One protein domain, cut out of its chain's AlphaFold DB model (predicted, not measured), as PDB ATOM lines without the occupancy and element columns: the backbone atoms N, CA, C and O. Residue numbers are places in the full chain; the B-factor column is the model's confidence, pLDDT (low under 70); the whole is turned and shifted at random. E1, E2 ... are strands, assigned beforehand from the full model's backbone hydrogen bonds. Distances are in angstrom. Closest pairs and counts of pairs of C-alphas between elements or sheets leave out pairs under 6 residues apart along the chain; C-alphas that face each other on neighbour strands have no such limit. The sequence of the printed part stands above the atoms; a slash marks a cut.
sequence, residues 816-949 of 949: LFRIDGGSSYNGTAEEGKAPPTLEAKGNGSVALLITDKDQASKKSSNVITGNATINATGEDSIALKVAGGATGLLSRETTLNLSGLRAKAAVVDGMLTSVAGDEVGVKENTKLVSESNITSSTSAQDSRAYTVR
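Overview. This is residues 816 to 949 of the 949 residues of the protein "ESPR domain-containing protein" of Taylorella asinigenitalis (strain MCE3) (UniProt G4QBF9). The chain is wound in stacked turns, a short three-sided solenoid in which each side is a parallel sheet. The sheet E1 E4 E7 E10 E13 and the sheet E2 E5 E8 E11 make a sandwich, two sheets face to face, and the sheet E3 E6 E9 E12 makes the third side; the links reach outward near residues 831 and 855. The printed part has 134 residues with 13 named strands, E1 to E13 in chain order, and no named helix; the class is all strand, though under half of the residues, 57, are in named strands. It is compact, with a radius of gyration of the C-alphas of 14.0 A, and spans 44 by 36 by 23 A.

Arrangement. The largest sheet runs E1 (residues 816 to 820), E4 (846 to 850), E7 (878 to 883), E10 (904 to 909), E13 (944 to 948), with E1 and E13 as edge strands. E7 and E10 are parallel at 10 degrees, with N 882 and O 907 2.8 A apart, within hydrogen-bond range. The second sheet runs E2 (824 to 826), E5 (862 to 864), E8 (887 to 890), E11 (927 to 930). E8 and E11 are parallel at 8 degrees, with N 890 and O 929 within hydrogen-bond range at 2.8 A. The facing parts of these two sheets are 9.1 A centre to centre, their best planes 17 degrees apart and their strands at 32 degrees. Between them, the closest C-alphas of E7 and E8 are those of Val 882 and Gly 888, 6.4 A apart. The third sheet runs E3 (837 to 840), E6 (869 to 872), E9 (895 to 898), E12 (933 to 936). E6 and E9 are parallel at 14 degrees, with N 872 and O 897 within hydrogen-bond range at 2.9 A. The closest C-alphas of E3 and E4 are those of Ala 840 and Ala 847, 4.8 A apart. E11 runs on into E12 across a break of 2 residues, at 85 degrees, while E2 and E3 are apart.

Along the chain. E1 begins at C-alpha 816, (203.024, 139.009, 130.348), and is 13.1 A long. E7 is 12.5 A long and E10 13.1 A, ending at C-alpha 909, (193.994, 141.323, 146.097). E13, 10.7 A long, ends at C-alpha 948, (191.228, 146.534, 146.334).

Size, cuts and confidence. The two C-alphas farthest apart are those of Ala 856 and Thr 938, 46.4 A. The printed part has no cut and ends at residue 949, the chain's last. The links E4 to E5 and E10 to E11 are long; in the latter, residues 912 to 913 pair with 919 to 920, antiparallel. The mean pLDDT of the printed part is 90.7, and residues 916 to 917 are under 70.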
ATOM      1  N   LEU A 816     201.714 138.693 130.911       93.81
ATOM      2  CA  LEU A 816     203.024 139.009 130.348       93.81
ATOM      3  C   LEU A 816     204.125 138.584 131.327       93.81
ATOM      4  O   LEU A 816     204.853 137.639 131.035       93.81
ATOM      5  N   PHE A 817     204.202 139.194 132.513       94.31
ATOM      6  CA  PHE A 817     205.080 138.736 133.590       94.31
ATOM      7  C   PHE A 817     204.285 138.217 134.781       94.31
ATOM      8  O   PHE A 817     203.493 138.943 135.381       94.31
ATOM      9  N   ARG A 818     204.563 136.975 135.169       94.69
ATOM     10  CA  ARG A 818     204.150 136.388 136.440       94.69
ATOM     11  C   ARG A 818     205.360 136.305 137.370       94.69
ATOM     12  O   ARG A 818     206.339 135.645 137.031       94.69
ATOM     13  N   ILE A 819     205.282 136.935 138.537       94.75
ATOM     14  CA  ILE A 819     206.333 136.972 139.560       94.75
ATOM     15  C   ILE A 819     205.806 136.322 140.835       94.75
ATOM     16  O   ILE A 819     204.789 136.741 141.381       94.75
ATOM     17  N   ASP A 820     206.481 135.270 141.282       91.12
ATOM     18  CA  ASP A 820     205.928 134.319 142.245       91.12
ATOM     19  C   ASP A 820     207.012 133.738 143.184       91.12
ATOM     20  O   ASP A 820     208.217 133.819 142.905       91.12
ATOM     21  N   GLY A 821     206.611 133.152 144.313       87.62
ATOM     22  CA  GLY A 821     207.470 132.384 145.214       87.62
ATOM     23  C   GLY A 821     208.616 133.172 145.857       87.62
ATOM     24  O   GLY A 821     209.701 132.624 146.037       87.62
ATOM     25  N   GLY A 822     208.432 134.459 146.161       89.94
ATOM     26  CA  GLY A 822     209.461 135.305 146.783       89.94
ATOM     27  C   GLY A 822     210.513 135.852 145.815       89.94
ATOM     28  O   GLY A 822     211.576 136.320 146.244       89.94
ATOM     29  N   SER A 823     210.231 135.786 144.512       92.50
ATOM     30  CA  SER A 823     211.048 136.402 143.466       92.50
ATOM     31  C   SER A 823     210.832 137.921 143.377       92.50
ATOM     32  O   SER A 823     209.985 138.500 144.063       92.50
ATOM     33  N   SER A 824     211.649 138.593 142.567       91.19
ATOM     34  CA  SER A 824     211.578 140.042 142.377       91.19
ATOM     35  C   SER A 824     211.689 140.428 140.912       91.19
ATOM     36  O   SER A 824     212.502 139.849 140.192       91.19
ATOM     37  N   TYR A 825     210.955 141.462 140.513       90.75
ATOM     38  CA  TYR A 825     211.132 142.139 139.229       90.75
ATOM     39  C   TYR A 825     211.483 143.611 139.436       90.75
ATOM     40  O   TYR A 825     210.897 144.279 140.291       90.75
ATOM     41  N   ASN A 826     212.423 144.106 138.632       89.31
ATOM     42  CA  ASN A 826     212.788 145.513 138.569       89.31
ATOM     43  C   ASN A 826     212.682 145.992 137.114       89.31
ATOM     44  O   ASN A 826     213.411 145.505 136.254       89.31
ATOM     45  N   GLY A 827     211.755 146.915 136.863       86.56
ATOM     46  CA  GLY A 827     211.493 147.517 135.557       86.56
ATOM     47  C   GLY A 827     212.348 148.746 135.244       86.56
ATOM     48  O   GLY A 827     212.136 149.367 134.208       86.56
ATOM     49  N   THR A 828     213.293 149.123 136.110       87.56
ATOM     50  CA  THR A 828     214.235 150.211 135.824       87.56
ATOM     51  C   THR A 828     215.179 149.808 134.694       87.56
ATOM     52  O   THR A 828     215.922 148.833 134.823       87.56
ATOM     53  N   ALA A 829     215.167 150.565 133.596       82.00
ATOM     54  CA  ALA A 829     216.145 150.397 132.526       82.00
ATOM     55  C   ALA A 829     217.566 150.712 133.015       82.00
ATOM     56  O   ALA A 829     217.772 151.595 133.848       82.00
ATOM     57  N   GLU A 830     218.552 149.999 132.468       80.56
ATOM     58  CA  GLU A 830     219.959 150.348 132.667       80.56
ATOM     59  C   GLU A 830     220.240 151.760 132.135       80.56
ATOM     60  O   GLU A 830     219.611 152.220 131.179       80.56
ATOM     61  N   GLU A 831     221.200 152.446 132.753       81.06
ATOM     62  CA  GLU A 831     221.601 153.790 132.346       81.06
ATOM     63  C   GLU A 831     221.957 153.825 130.848       81.06
ATOM     64  O   GLU A 831     222.721 152.998 130.351       81.06
ATOM     65  N   GLY A 832     221.357 154.764 130.110       78.88
ATOM     66  CA  GLY A 832     221.535 154.894 128.660       78.88
ATOM     67  C   GLY A 832     220.645 153.993 127.790       78.88
ATOM     68  O   GLY A 832     220.684 154.137 126.569       78.88
ATOM     69  N   LYS A 833     219.818 153.108 128.368       79.94
ATOM     70  CA  LYS A 833     218.819 152.316 127.624       79.94
ATOM     71  C   LYS A 833     217.418 152.922 127.717       79.94
ATOM     72  O   LYS A 833     217.060 153.571 128.698       79.94
ATOM     73  N   ALA A 834     216.615 152.696 126.677       81.06
ATOM     74  CA  ALA A 834     215.215 153.106 126.671       81.06
ATOM     75  C   ALA A 834     214.425 152.362 127.768       81.06
ATOM     76  O   ALA A 834     214.694 151.180 128.011       81.06
ATOM     77  N   PRO A 835     213.439 153.010 128.416       84.25
ATOM     78  CA  PRO A 835     212.584 152.333 129.379       84.25
ATOM     79  C   PRO A 835     211.802 151.172 128.746       84.25
ATOM     80  O   PRO A 835     211.362 151.286 127.596       84.25
ATOM     81  N   PRO A 836     211.568 150.066 129.475       84.38
ATOM     82  CA  PRO A 836     210.779 148.965 128.946       84.38
ATOM     83  C   PRO A 836     209.320 149.393 128.742       84.38
ATOM     84  O   PRO A 836     208.726 150.060 129.593       84.38
ATOM     85  N   THR A 837     208.736 148.974 127.619       89.50
ATOM     86  CA  THR A 837     207.303 149.135 127.338       89.50
ATOM     87  C   THR A 837     206.603 147.786 127.444       89.50
ATOM     88  O   THR A 837     206.965 146.838 126.744       89.50
ATOM     89  N   LEU A 838     205.610 147.710 128.327       92.06
ATOM     90  CA  LEU A 838     204.830 146.514 128.631       92.06
ATOM     91  C   LEU A 838     203.365 146.753 128.248       92.06
ATOM     92  O   LEU A 838     202.819 147.805 128.567       92.06
ATOM     93  N   GLU A 839     202.699 145.795 127.611       94.44
ATOM     94  CA  GLU A 839     201.294 145.950 127.215       94.44
ATOM     95  C   GLU A 839     200.446 144.721 127.568       94.44
ATOM     96  O   GLU A 839     200.776 143.588 127.220       94.44
ATOM     97  N   ALA A 840     199.319 144.964 128.237       95.62
ATOM     98  CA  ALA A 840     198.221 144.022 128.424       95.62
ATOM     99  C   ALA A 840     197.130 144.318 127.383       95.62
ATOM    100  O   ALA A 840     196.317 145.233 127.561       95.62
ATOM    101  N   LYS A 841     197.148 143.572 126.274       95.00
ATOM    102  CA  LYS A 841     196.299 143.816 125.101       95.00
ATOM    103  C   LYS A 841     195.110 142.870 124.995       95.00
ATOM    104  O   LYS A 841     194.054 143.280 124.524       95.00
ATOM    105  N   GLY A 842     195.268 141.616 125.412       94.19
ATOM    106  CA  GLY A 842     194.169 140.651 125.415       94.19
ATOM    107  C   GLY A 842     193.081 141.015 126.424       94.19
ATOM    108  O   GLY A 842     193.352 141.688 127.428       94.19
ATOM    109  N   ASN A 843     191.856 140.539 126.204       94.56
ATOM    110  CA  ASN A 843     190.772 140.777 127.153       94.56
ATOM    111  C   ASN A 843     191.074 140.068 128.481       94.56
ATOM    112  O   ASN A 843     191.457 138.900 128.486       94.56
ATOM    113  N   GLY A 844     190.960 140.778 129.603       94.44
ATOM    114  CA  GLY A 844     191.315 140.287 130.936       94.44
ATOM    115  C   GLY A 844     192.810 139.999 131.138       94.44
ATOM    116  O   GLY A 844     193.183 139.426 132.161       94.44
ATOM    117  N   SER A 845     193.675 140.354 130.180       95.38
ATOM    118  CA  SER A 845     195.120 140.117 130.284       95.38
ATOM    119  C   SER A 845     195.779 140.988 131.358       95.38
ATOM    120  O   SER A 845     195.261 142.040 131.743       95.38
ATOM    121  N   VAL A 846     196.940 140.552 131.848       95.94
ATOM    122  CA  VAL A 846     197.697 141.235 132.904       95.94
ATOM    123  C   VAL A 846     199.138 141.461 132.459       95.94
ATOM    124  O   VAL A 846     199.824 140.510 132.083       95.94
ATOM    125  N   ALA A 847     199.638 142.698 132.532       95.44
ATOM    126  CA  ALA A 847     201.033 142.968 132.182       95.44
ATOM    127  C   ALA A 847     201.980 142.484 133.294       95.44
ATOM    128  O   ALA A 847     202.915 141.730 133.037       95.44
ATOM    129  N   LEU A 848     201.714 142.855 134.547       95.75
ATOM    130  CA  LEU A 848     202.493 142.408 135.704       95.75
ATOM    131  C   LEU A 848     201.570 141.763 136.745       95.75
ATOM    132  O   LEU A 848     200.777 142.454 137.381       95.75
ATOM    133  N   LEU A 849     201.686 140.451 136.946       95.50
ATOM    134  CA  LEU A 849     201.041 139.712 138.033       95.50
ATOM    135  C   LEU A 849     202.093 139.307 139.061       95.50
ATOM    136  O   LEU A 849     202.996 138.534 138.748       95.50
ATOM    137  N   ILE A 850     201.952 139.774 140.298       95.12
ATOM    138  CA  ILE A 850     202.856 139.429 141.394       95.12
ATOM    139  C   ILE A 850     202.066 138.780 142.502       95.12
ATOM    140  O   ILE A 850     201.074 139.336 142.970       95.12
ATOM    141  N   THR A 851     202.503 137.598 142.910       92.56
ATOM    142  CA  THR A 851     201.768 136.791 143.870       92.56
ATOM    143  C   THR A 851     202.689 135.932 144.730       92.56
ATOM    144  O   THR A 851     203.875 135.796 144.433       92.56
ATOM    145  N   ASP A 852     202.150 135.390 145.816       88.25
ATOM    146  CA  ASP A 852     202.831 134.492 146.755       88.25
ATOM    147  C   ASP A 852     204.078 135.073 147.460       88.25
ATOM    148  O   ASP A 852     204.524 136.215 147.276       88.25
ATOM    149  N   LYS A 853     204.664 134.226 148.301       86.38
ATOM    150  CA  LYS A 853     205.920 134.401 149.022       86.38
ATOM    151  C   LYS A 853     206.757 133.132 148.915       86.38
ATOM    152  O   LYS A 853     206.250 132.038 148.685       86.38
ATOM    153  N   ASP A 854     208.059 133.252 149.140       84.94
ATOM    154  CA  ASP A 854     208.899 132.068 149.288       84.94
ATOM    155  C   ASP A 854     208.467 131.306 150.543       84.94
ATOM    156  O   ASP A 854     208.493 131.838 151.656       84.94
ATOM    157  N   GLN A 855     208.088 130.041 150.387       77.19
ATOM    158  CA  GLN A 855     207.542 129.265 151.496       77.19
ATOM    159  C   GLN A 855     208.574 128.984 152.591       77.19
ATOM    160  O   GLN A 855     208.188 128.847 153.756       77.19
ATOM    161  N   ALA A 856     209.863 128.942 152.239       78.25
ATOM    162  CA  ALA A 856     210.947 128.688 153.180       78.25
ATOM    163  C   ALA A 856     211.338 129.942 153.978       78.25
ATOM    164  O   ALA A 856     211.324 129.916 155.206       78.25
ATOM    165  N   SER A 857     211.668 131.043 153.298       82.94
ATOM    166  CA  SER A 857     212.112 132.293 153.938       82.94
ATOM    167  C   SER A 857     210.973 133.232 154.340       82.94
ATOM    168  O   SER A 857     211.221 134.220 155.025       82.94
ATOM    169  N   LYS A 858     209.738 132.951 153.901       85.75
ATOM    170  CA  LYS A 858     208.557 133.824 154.032       85.75
ATOM    171  C   LYS A 858     208.721 135.200 153.381       85.75
ATOM    172  O   LYS A 858     207.926 136.100 153.638       85.75
ATOM    173  N   LYS A 859     209.718 135.365 152.510       89.50
ATOM    174  CA  LYS A 859     209.943 136.597 151.753       89.50
ATOM    175  C   LYS A 859     208.851 136.771 150.697       89.50
ATOM    176  O   LYS A 859     208.721 135.919 149.823       89.50
ATOM    177  N   SER A 860     208.104 137.873 150.748       91.44
ATOM    178  CA  SER A 860     207.107 138.214 149.725       91.44
ATOM    179  C   SER A 860     207.737 138.382 148.346       91.44
ATOM    180  O   SER A 860     208.822 138.965 148.209       91.44
ATOM    181  N   SER A 861     207.021 137.937 147.313       93.75
ATOM    182  CA  SER A 861     207.311 138.372 145.950       93.75
ATOM    183  C   SER A 861     207.171 139.891 145.862       93.75
ATOM    184  O   SER A 861     206.320 140.480 146.539       93.75
ATOM    185  N   ASN A 862     208.029 140.538 145.075       94.06
ATOM    186  CA  ASN A 862     208.038 141.997 144.978       94.06
ATOM    187  C   ASN A 862     208.252 142.522 143.559       94.06
ATOM    188  O   ASN A 862     208.920 141.897 142.738       94.06
ATOM    189  N   VAL A 863     207.699 143.703 143.291       94.50
ATOM    190  CA  VAL A 863     207.925 144.438 142.046       94.50
ATOM    191  C   VAL A 863     208.310 145.883 142.314       94.50
ATOM    192  O   VAL A 863     207.718 146.539 143.171       94.50
ATOM    193  N   ILE A 864     209.271 146.376 141.539       94.00
ATOM    194  CA  ILE A 864     209.566 147.797 141.361       94.00
ATOM    195  C   ILE A 864     209.416 148.076 139.870       94.00
ATOM    196  O   ILE A 864     210.068 147.437 139.049       94.00
ATOM    197  N   THR A 865     208.523 148.987 139.509       92.81
ATOM    198  CA  THR A 865     208.224 149.287 138.096       92.81
ATOM    199  C   THR A 865     209.219 150.256 137.461       92.81
ATOM    200  O   THR A 865     209.401 150.217 136.248       92.81
ATOM    201  N   GLY A 866     209.934 151.055 138.260       92.81
ATOM    202  CA  GLY A 866     211.015 151.909 137.771       92.81
ATOM    203  C   GLY A 866     210.511 152.997 136.823       92.81
ATOM    204  O   GLY A 866     209.535 153.686 137.113       92.81
ATOM    205  N   ASN A 867     211.167 153.142 135.676       91.38
ATOM    206  CA  ASN A 867     210.785 154.087 134.625       91.38
ATOM    207  C   ASN A 867     209.958 153.439 133.495       91.38
ATOM    208  O   ASN A 867     209.806 154.035 132.431       91.38
ATOM    209  N   ALA A 868     209.418 152.231 133.705       90.69
ATOM    210  CA  ALA A 868     208.652 151.503 132.694       90.69
ATOM    211  C   ALA A 868     207.390 152.255 132.225       90.69
ATOM    212  O   ALA A 868     206.711 152.935 133.000       90.69
ATOM    213  N   THR A 869     207.029 152.052 130.957       92.75
ATOM    214  CA  THR A 869     205.705 152.406 130.426       92.75
ATOM    215  C   THR A 869     204.844 151.150 130.362       92.75
ATOM    216  O   THR A 869     205.248 150.162 129.751       92.75
ATOM    217  N   ILE A 870     203.663 151.164 130.983       94.56
ATOM    218  CA  ILE A 870     202.765 150.003 131.028       94.56
ATOM    219  C   ILE A 870     201.388 150.389 130.486       94.56
ATOM    220  O   ILE A 870     200.712 151.271 131.014       94.56
ATOM    221  N   ASN A 871     200.961 149.702 129.436       95.81
ATOM    222  CA  ASN A 871     199.714 149.952 128.728       95.81
ATOM    223  C   ASN A 871     198.686 148.862 129.069       95.81
ATOM    224  O   ASN A 871     198.996 147.673 129.004       95.81
ATOM    225  N   ALA A 872     197.459 149.260 129.393       96.75
ATOM    226  CA  ALA A 872     196.308 148.367 129.522       96.75
ATOM    227  C   ALA A 872     195.283 148.739 128.439       96.75
ATOM    228  O   ALA A 872     194.525 149.714 128.562       96.75
ATOM    229  N   THR A 873     195.352 148.017 127.323       96.31
ATOM    230  CA  THR A 873     194.655 148.333 126.067       96.31
ATOM    231  C   THR A 873     193.505 147.365 125.784       96.31
ATOM    232  O   THR A 873     192.552 147.744 125.107       96.31
ATOM    233  N   GLY A 874     193.540 146.152 126.348       96.06
ATOM    234  CA  GLY A 874     192.452 145.173 126.253       96.06
ATOM    235  C   GLY A 874     191.263 145.481 127.164       96.06
ATOM    236  O   GLY A 874     191.407 146.156 128.189       96.06
ATOM    237  N   GLU A 875     190.089 144.945 126.837       96.44
ATOM    238  CA  GLU A 875     188.920 145.023 127.721       96.44
ATOM    239  C   GLU A 875     189.205 144.296 129.044       96.44
ATOM    240  O   GLU A 875     189.779 143.213 129.044       96.44
ATOM    241  N   ASP A 876     188.865 144.901 130.184       96.50
ATOM    242  CA  ASP A 876     189.168 144.405 131.537       96.50
ATOM    243  C   ASP A 876     190.659 144.137 131.835       96.50
ATOM    244  O   ASP A 876     190.977 143.589 132.898       96.50
ATOM    245  N   SER A 877     191.573 144.544 130.948       97.19
ATOM    246  CA  SER A 877     193.014 144.340 131.116       97.19
ATOM    247  C   SER A 877     193.570 145.086 132.332       97.19
ATOM    248  O   SER A 877     193.017 146.092 132.793       97.19
ATOM    249  N   ILE A 878     194.668 144.576 132.888       97.00
ATOM    250  CA  ILE A 878     195.269 145.081 134.124       97.00
ATOM    251  C   ILE A 878     196.756 145.355 133.894       97.00
ATOM    252  O   ILE A 878     197.512 144.455 133.531       97.00
ATOM    253  N   ALA A 879     197.212 146.578 134.166       96.44
ATOM    254  CA  ALA A 879     198.639 146.891 134.097       96.44
ATOM    255  C   ALA A 879     199.421 146.207 135.238       96.44
ATOM    256  O   ALA A 879     200.389 145.494 134.980       96.44
ATOM    257  N   LEU A 880     198.975 146.350 136.491       96.81
ATOM    258  CA  LEU A 880     199.609 145.721 137.656       96.81
ATOM    259  C   LEU A 880     198.591 145.015 138.571       96.81
ATOM    260  O   LEU A 880     197.698 145.652 139.119       96.81
ATOM    261  N   LYS A 881     198.753 143.712 138.821       96.38
ATOM    262  CA  LYS A 881     198.010 142.960 139.846       96.38
ATOM    263  C   LYS A 881     198.973 142.470 140.929       96.38
ATOM    264  O   LYS A 881     199.843 141.648 140.654       96.38
ATOM    265  N   VAL A 882     198.799 142.951 142.159       96.44
ATOM    266  CA  VAL A 882     199.507 142.470 143.356       96.44
ATOM    267  C   VAL A 882     198.538 141.613 144.161       96.44
ATOM    268  O   VAL A 882     197.466 142.088 144.530       96.44
ATOM    269  N   ALA A 883     198.889 140.353 144.400       94.31
ATOM    270  CA  ALA A 883     197.982 139.345 144.930       94.31
ATOM    271  C   ALA A 883     198.620 138.495 146.046       94.31
ATOM    272  O   ALA A 883     199.835 138.313 146.062       94.31
ATOM    273  N   GLY A 884     197.822 137.902 146.935       90.31
ATOM    274  CA  GLY A 884     198.225 136.738 147.742       90.31
ATOM    275  C   GLY A 884     199.492 136.899 148.590       90.31
ATOM    276  O   GLY A 884     200.339 136.010 148.576       90.31
ATOM    277  N   GLY A 885     199.660 138.027 149.288       90.31
ATOM    278  CA  GLY A 885     200.790 138.258 150.205       90.31
ATOM    279  C   GLY A 885     202.006 138.952 149.579       90.31
ATOM    280  O   GLY A 885     203.025 139.171 150.248       90.31
ATOM    281  N   ALA A 886     201.917 139.308 148.296       94.88
ATOM    282  CA  ALA A 886     202.959 140.029 147.577       94.88
ATOM    283  C   ALA A 886     203.016 141.528 147.926       94.88
ATOM    284  O   ALA A 886     202.084 142.116 148.488       94.88
ATOM    285  N   THR A 887     204.129 142.163 147.546       95.25
ATOM    286  CA  THR A 887     204.305 143.616 147.647       95.25
ATOM    287  C   THR A 887     204.627 144.247 146.293       95.25
ATOM    288  O   THR A 887     205.286 143.643 145.452       95.25
ATOM    289  N   GLY A 888     204.166 145.470 146.048       95.19
ATOM    290  CA  GLY A 888     204.483 146.202 144.821       95.19
ATOM    291  C   GLY A 888     204.779 147.675 145.063       95.19
ATOM    292  O   GLY A 888     204.184 148.294 145.948       95.19
ATOM    293  N   LEU A 889     205.686 148.221 144.253       95.75
ATOM    294  CA  LEU A 889     205.980 149.644 144.137       95.75
ATOM    295  C   LEU A 889     205.737 150.104 142.691       95.75
ATOM    296  O   LEU A 889     206.469 149.735 141.763       95.75
ATOM    297  N   LEU A 890     204.711 150.932 142.519       95.44
ATOM    298  CA  LEU A 890     204.541 151.776 141.343       95.44
ATOM    299  C   LEU A 890     205.421 153.014 141.511       95.44
ATOM    300  O   LEU A 890     205.099 153.894 142.304       95.44
ATOM    301  N   SER A 891     206.562 153.038 140.826       95.81
ATOM    302  CA  SER A 891     207.586 154.071 140.993       95.81
ATOM    303  C   SER A 891     207.134 155.407 140.401       95.81
ATOM    304  O   SER A 891     206.367 155.439 139.442       95.81
ATOM    305  N   ARG A 892     207.660 156.521 140.929       95.50
ATOM    306  CA  ARG A 892     207.317 157.876 140.460       95.50
ATOM    307  C   ARG A 892     207.506 158.095 138.956       95.50
ATOM    308  O   ARG A 892     206.763 158.847 138.339       95.50
ATOM    309  N   GLU A 893     208.504 157.441 138.377       94.19
ATOM    310  CA  GLU A 893     208.864 157.561 136.959       94.19
ATOM    311  C   GLU A 893     208.066 156.614 136.049       94.19
ATOM    312  O   GLU A 893     208.165 156.704 134.828       94.19
ATOM    313  N   THR A 894     207.255 155.721 136.619       94.88
ATOM    314  CA  THR A 894     206.405 154.810 135.849       94.88
ATOM    315  C   THR A 894     205.254 155.576 135.203       94.88
ATOM    316  O   THR A 894     204.607 156.412 135.842       94.88
ATOM    317  N   THR A 895     204.959 155.237 133.947       94.00
ATOM    318  CA  THR A 895     203.802 155.757 133.207       94.00
ATOM    319  C   THR A 895     202.810 154.632 132.932       94.00
ATOM    320  O   THR A 895     203.164 153.636 132.303       94.00
ATOM    321  N   LEU A 896     201.562 154.785 133.387       95.00
ATOM    322  CA  LEU A 896     200.469 153.846 133.124       95.00
ATOM    323  C   LEU A 896     199.448 154.467 132.164       95.00
ATOM    324  O   LEU A 896     198.896 155.527 132.462       95.00
ATOM    325  N   ASN A 897     199.149 153.785 131.055       95.44
ATOM    326  CA  ASN A 897     198.173 154.249 130.065       95.44
ATOM    327  C   ASN A 897     196.987 153.284 129.975       95.44
ATOM    328  O   ASN A 897     197.151 152.109 129.634       95.44
ATOM    329  N   LEU A 898     195.782 153.788 130.242       96.94
ATOM    330  CA  LEU A 898     194.539 153.023 130.153       96.94
ATOM    331  C   LEU A 898     193.772 153.421 128.890       96.94
ATOM    332  O   LEU A 898     193.433 154.590 128.685       96.94
ATOM    333  N   SER A 899     193.492 152.447 128.028       95.75
ATOM    334  CA  SER A 899     192.704 152.666 126.805       95.75
ATOM    335  C   SER A 899     191.678 151.583 126.510       95.75
ATOM    336  O   SER A 899     190.752 151.839 125.740       95.75
ATOM    337  N   GLY A 900     191.789 150.422 127.157       95.44
ATOM    338  CA  GLY A 900     190.772 149.384 127.094       95.44
ATOM    339  C   GLY A 900     189.529 149.720 127.917       95.44
ATOM    340  O   GLY A 900     189.597 150.402 128.944       95.44
ATOM    341  N   LEU A 901     188.382 149.203 127.484       95.81
ATOM    342  CA  LEU A 901     187.131 149.274 128.237       95.81
ATOM    343  C   LEU A 901     187.309 148.578 129.599       95.81
ATOM    344  O   LEU A 901     187.762 147.438 129.651       95.81
ATOM    345  N   ARG A 902     186.963 149.250 130.707       95.88
ATOM    346  CA  ARG A 902     187.125 148.749 132.091       95.88
ATOM    347  C   ARG A 902     188.561 148.343 132.464       95.88
ATOM    348  O   ARG A 902     188.762 147.560 133.405       95.88
ATOM    349  N   ALA A 903     189.562 148.878 131.763       97.00
ATOM    350  CA  ALA A 903     190.965 148.628 132.065       97.00
ATOM    351  C   ALA A 903     191.340 149.144 133.467       97.00
ATOM    352  O   ALA A 903     190.745 150.085 134.007       97.00
ATOM    353  N   LYS A 904     192.332 148.511 134.092       97.00
ATOM    354  CA  LYS A 904     192.749 148.824 135.464       97.00
ATOM    355  C   LYS A 904     194.239 149.120 135.511       97.00
ATOM    356  O   LYS A 904     195.045 148.314 135.051       97.00
ATOM    357  N   ALA A 905     194.615 150.243 136.119       95.38
ATOM    358  CA  ALA A 905     196.030 150.542 136.341       95.38
ATOM    359  C   ALA A 905     196.617 149.615 137.410       95.38
ATOM    360  O   ALA A 905     197.630 148.963 137.160       95.38
ATOM    361  N   ALA A 906     195.957 149.478 138.563       96.25
ATOM    362  CA  ALA A 906     196.387 148.517 139.567       96.25
ATOM    363  C   ALA A 906     195.254 147.811 140.323       96.25
ATOM    364  O   ALA A 906     194.200 148.384 140.619       96.25
ATOM    365  N   VAL A 907     195.507 146.552 140.678       96.44
ATOM    366  CA  VAL A 907     194.653 145.710 141.521       96.44
ATOM    367  C   VAL A 907     195.472 145.179 142.694       96.44
ATOM    368  O   VAL A 907     196.561 144.646 142.493       96.44
ATOM    369  N   VAL A 908     194.934 145.307 143.906       96.31
ATOM    370  CA  VAL A 908     195.468 144.705 145.132       96.31
ATOM    371  C   VAL A 908     194.459 143.686 145.637       96.31
ATOM    372  O   VAL A 908     193.309 144.036 145.895       96.31
ATOM    373  N   ASP A 909     194.877 142.435 145.755       94.44
ATOM    374  CA  ASP A 909     193.994 141.323 146.097       94.44
ATOM    375  C   ASP A 909     194.625 140.465 147.194       94.44
ATOM    376  O   ASP A 909     195.760 140.010 147.066       94.44
ATOM    377  N   GLY A 910     193.909 140.228 148.290       91.00
ATOM    378  CA  GLY A 910     194.404 139.324 149.329       91.00
ATOM    379  C   GLY A 910     194.560 137.872 148.857       91.00
ATOM    380  O   GLY A 910     195.309 137.118 149.474       91.00
ATOM    381  N   MET A 911     193.864 137.462 147.795       90.38
ATOM    382  CA  MET A 911     193.785 136.069 147.359       90.38
ATOM    383  C   MET A 911     194.958 135.667 146.455       90.38
ATOM    384  O   MET A 911     195.342 136.402 145.544       90.38
ATOM    385  N   LEU A 912     195.529 134.481 146.685       84.31
ATOM    386  CA  LEU A 912     196.572 133.922 145.824       84.31
ATOM    387  C   LEU A 912     195.955 133.471 144.493       84.31
ATOM    388  O   LEU A 912     194.858 132.919 144.461       84.31
ATOM    389  N   THR A 913     196.663 133.695 143.387       79.56
ATOM    390  CA  THR A 913     196.248 133.210 142.061       79.56
ATOM    391  C   THR A 913     197.178 132.079 141.619       79.56
ATOM    392  O   THR A 913     198.393 132.263 141.611       79.56
ATOM    393  N   SER A 914     196.650 130.927 141.212       74.69
ATOM    394  CA  SER A 914     197.403 129.804 140.646       74.69
ATOM    395  C   SER A 914     198.009 130.200 139.289       74.69
ATOM    396  O   SER A 914     197.619 131.204 138.691       74.69
ATOM    397  N   VAL A 915     198.978 129.442 138.766       72.44
ATOM    398  CA  VAL A 915     199.517 129.696 137.407       72.44
ATOM    399  C   VAL A 915     198.457 129.444 136.323       72.44
ATOM    400  O   VAL A 915     198.584 130.004 135.245       72.44
ATOM    401  N   ALA A 916     197.422 128.639 136.603       66.19
ATOM    402  CA  ALA A 916     196.274 128.455 135.707       66.19
ATOM    403  C   ALA A 916     195.243 129.599 135.818       66.19
ATOM    404  O   ALA A 916     194.277 129.638 135.068       66.19
ATOM    405  N   GLY A 917     195.454 130.556 136.729       69.56
ATOM    406  CA  GLY A 917     194.577 131.712 136.913       69.56
ATOM    407  C   GLY A 917     193.516 131.552 138.005       69.56
ATOM    408  O   GLY A 917     192.803 132.515 138.273       69.56
ATOM    409  N   ASP A 918     193.437 130.396 138.669       76.62
ATOM    410  CA  ASP A 918     192.436 130.132 139.715       76.62
ATOM    411  C   ASP A 918     192.780 130.810 141.041       76.62
ATOM    412  O   ASP A 918     193.943 130.883 141.433       76.62
ATOM    413  N   GLU A 919     191.771 131.238 141.791       80.56
ATOM    414  CA  GLU A 919     191.962 131.643 143.182       80.56
ATOM    415  C   GLU A 919     192.248 130.419 144.061       80.56
ATOM    416  O   GLU A 919     191.516 129.429 144.042       80.56
ATOM    417  N   VAL A 920     193.323 130.476 144.844       76.50
ATOM    418  CA  VAL A 920     193.781 129.366 145.691       76.50
ATOM    419  C   VAL A 920     194.186 129.867 147.077       76.50
ATOM    420  O   VAL A 920     194.544 131.026 147.257       76.50
ATOM    421  N   GLY A 921     194.158 128.985 148.076       77.44
ATOM    422  CA  GLY A 921     194.648 129.296 149.423       77.44
ATOM    423  C   GLY A 921     193.732 130.211 150.246       77.44
ATOM    424  O   GLY A 921     192.514 130.210 150.086       77.44
ATOM    425  N   VAL A 922     194.331 130.935 151.195       80.75
ATOM    426  CA  VAL A 922     193.647 131.881 152.095       80.75
ATOM    427  C   VAL A 922     194.101 133.307 151.806       80.75
ATOM    428  O   VAL A 922     195.209 133.517 151.316       80.75
ATOM    429  N   LYS A 923     193.264 134.295 152.143       87.12
ATOM    430  CA  LYS A 923     193.618 135.707 151.965       87.12
ATOM    431  C   LYS A 923     194.813 136.095 152.838       87.12
ATOM    432  O   LYS A 923     194.812 135.860 154.046       87.12
ATOM    433  N   GLU A 924     195.792 136.754 152.230       88.56
ATOM    434  CA  GLU A 924     196.995 137.257 152.884       88.56
ATOM    435  C   GLU A 924     197.125 138.781 152.779       88.56
ATOM    436  O   GLU A 924     196.577 139.427 151.881       88.56
ATOM    437  N   ASN A 925     197.888 139.370 153.705       90.56
ATOM    438  CA  ASN A 925     198.158 140.803 153.698       90.56
ATOM    439  C   ASN A 925     198.988 141.189 152.467       90.56
ATOM    440  O   ASN A 925     200.160 140.829 152.365       90.56
ATOM    441  N   THR A 926     198.380 141.951 151.563       94.56
ATOM    442  CA  THR A 926     198.946 142.314 150.263       94.56
ATOM    443  C   THR A 926     199.089 143.829 150.181       94.56
ATOM    444  O   THR A 926     198.182 144.561 150.580       94.56
ATOM    445  N   LYS A 927     200.234 144.322 149.694       95.00
ATOM    446  CA  LYS A 927     200.574 145.754 149.760       95.00
ATOM    447  C   LYS A 927     200.978 146.318 148.402       95.00
ATOM    448  O   LYS A 927     201.879 145.798 147.757       95.00
ATOM    449  N   LEU A 928     200.410 147.466 148.045       96.12
ATOM    450  CA  LEU A 928     200.867 148.308 146.941       96.12
ATOM    451  C   LEU A 928     201.216 149.705 147.467       96.12
ATOM    452  O   LEU A 928     200.431 150.305 148.199       96.12
ATOM    453  N   VAL A 929     202.380 150.216 147.079       95.69
ATOM    454  CA  VAL A 929     202.757 151.631 147.201       95.69
ATOM    455  C   VAL A 929     202.731 152.225 145.799       95.69
ATOM    456  O   VAL A 929     203.260 151.605 144.877       95.69
ATOM    457  N   SER A 930     202.106 153.390 145.626       93.38
ATOM    458  CA  SER A 930     201.983 154.023 144.314       93.38
ATOM    459  C   SER A 930     202.399 155.483 144.314       93.38
ATOM    460  O   SER A 930     201.879 156.278 145.095       93.38
ATOM    461  N   GLU A 931     203.317 155.809 143.409       93.94
ATOM    462  CA  GLU A 931     203.879 157.140 143.170       93.94
ATOM    463  C   GLU A 931     203.771 157.555 141.685       93.94
ATOM    464  O   GLU A 931     204.182 158.655 141.329       93.94
ATOM    465  N   SER A 932     203.243 156.678 140.820       91.19
ATOM    466  CA  SER A 932     203.311 156.766 139.352       91.19
ATOM    467  C   SER A 932     202.324 157.745 138.705       91.19
ATOM    468  O   SER A 932     201.255 158.021 139.257       91.19
ATOM    469  N   ASN A 933     202.606 158.133 137.457       89.38
ATOM    470  CA  ASN A 933     201.668 158.861 136.597       89.38
ATOM    471  C   ASN A 933     200.681 157.898 135.912       89.38
ATOM    472  O   ASN A 933     201.092 156.927 135.277       89.38
ATOM    473  N   ILE A 934     199.379 158.187 136.003       92.81
ATOM    474  CA  ILE A 934     198.310 157.380 135.393       92.81
ATOM    475  C   ILE A 934     197.497 158.260 134.450       92.81
ATOM    476  O   ILE A 934     196.993 159.306 134.862       92.81
ATOM    477  N   THR A 935     197.337 157.819 133.207       90.94
ATOM    478  CA  THR A 935     196.538 158.515 132.197       90.94
ATOM    479  C   THR A 935     195.473 157.591 131.610       90.94
ATOM    480  O   THR A 935     195.635 156.370 131.557       90.94
ATOM    481  N   SER A 936     194.355 158.174 131.186       90.19
ATOM    482  CA  SER A 936     193.282 157.472 130.486       90.19
ATOM    483  C   SER A 936     192.949 158.174 129.174       90.19
ATOM    484  O   SER A 936     193.028 159.397 129.062       90.19
ATOM    485  N   SER A 937     192.574 157.385 128.173       89.56
ATOM    486  CA  SER A 937     192.065 157.887 126.892       89.56
ATOM    487  C   SER A 937     190.533 157.897 126.860       89.56
ATOM    488  O   SER A 937     189.871 157.352 127.745       89.56
ATOM    489  N   THR A 938     189.951 158.484 125.814       83.94
ATOM    490  CA  THR A 938     188.491 158.547 125.622       83.94
ATOM    491  C   THR A 938     187.832 157.174 125.462       83.94
ATOM    492  O   THR A 938     186.642 157.052 125.728       83.94
ATOM    493  N   SER A 939     188.577 156.141 125.050       83.62
ATOM    494  CA  SER A 939     188.072 154.764 124.929       83.62
ATOM    495  C   SER A 939     188.101 153.979 126.245       83.62
ATOM    496  O   SER A 939     187.506 152.909 126.334       83.62
ATOM    497  N   ALA A 940     188.742 154.511 127.289       84.94
ATOM    498  CA  ALA A 940     188.938 153.850 128.577       84.94
ATOM    499  C   ALA A 940     187.699 153.921 129.496       84.94
ATOM    500  O   ALA A 940     187.831 154.129 130.706       84.94
ATOM    501  N   GLN A 941     186.491 153.783 128.947       88.88
ATOM    502  CA  GLN A 941     185.244 153.886 129.711       88.88
ATOM    503  C   GLN A 941     185.246 152.923 130.914       88.88
ATOM    504  O   GLN A 941     185.717 151.791 130.811       88.88
ATOM    505  N   ASP A 942     184.760 153.390 132.069       91.38
ATOM    506  CA  ASP A 942     184.693 152.640 133.337       91.38
ATOM    507  C   ASP A 942     186.038 152.087 133.857       91.38
ATOM    508  O   ASP A 942     186.073 151.224 134.743       91.38
ATOM    509  N   SER A 943     187.159 152.599 133.339       91.50
ATOM    510  CA  SER A 943     188.494 152.242 133.816       91.50
ATOM    511  C   SER A 943     188.735 152.736 135.238       91.50
ATOM    512  O   SER A 943     188.233 153.782 135.658       91.50
ATOM    513  N   ARG A 944     189.539 151.989 135.996       93.62
ATOM    514  CA  ARG A 944     189.854 152.314 137.396       93.62
ATOM    515  C   ARG A 944     191.352 152.451 137.596       93.62
ATOM    516  O   ARG A 944     192.119 151.573 137.211       93.62
ATOM    517  N   ALA A 945     191.763 153.517 138.281       90.81
ATOM    518  CA  ALA A 945     193.154 153.668 138.693       90.81
ATOM    519  C   ALA A 945     193.559 152.556 139.680       90.81
ATOM    520  O   ALA A 945     194.562 151.878 139.487       90.81
ATOM    521  N   TYR A 946     192.727 152.308 140.696       93.56
ATOM    522  CA  TYR A 946     193.002 151.317 141.734       93.56
ATOM    523  C   TYR A 946     191.757 150.493 142.066       93.56
ATOM    524  O   TYR A 946     190.634 151.000 142.061       93.56
ATOM    525  N   THR A 947     191.953 149.213 142.368       94.00
ATOM    526  CA  THR A 947     190.929 148.312 142.919       94.00
ATOM    527  C   THR A 947     191.540 147.499 144.059       94.00
ATOM    528  O   THR A 947     192.659 147.016 143.918       94.00
ATOM    529  N   VAL A 948     190.809 147.331 145.164       90.88
ATOM    530  CA  VAL A 948     191.228 146.534 146.334       90.88
ATOM    531  C   VAL A 948     190.142 145.498 146.655       90.88
ATOM    532  O   VAL A 948     188.962 145.855 146.593       90.88
ATOM    533  N   ARG A 949     190.512 144.238 146.940       86.94
ATOM    534  CA  ARG A 949     189.586 143.105 147.177       86.94
ATOM    535  C   ARG A 949     190.044 142.137 148.278       86.94
ATOM    536  O   ARG A 949     191.269 142.022 148.498       86.94
TER     537      ARG A 949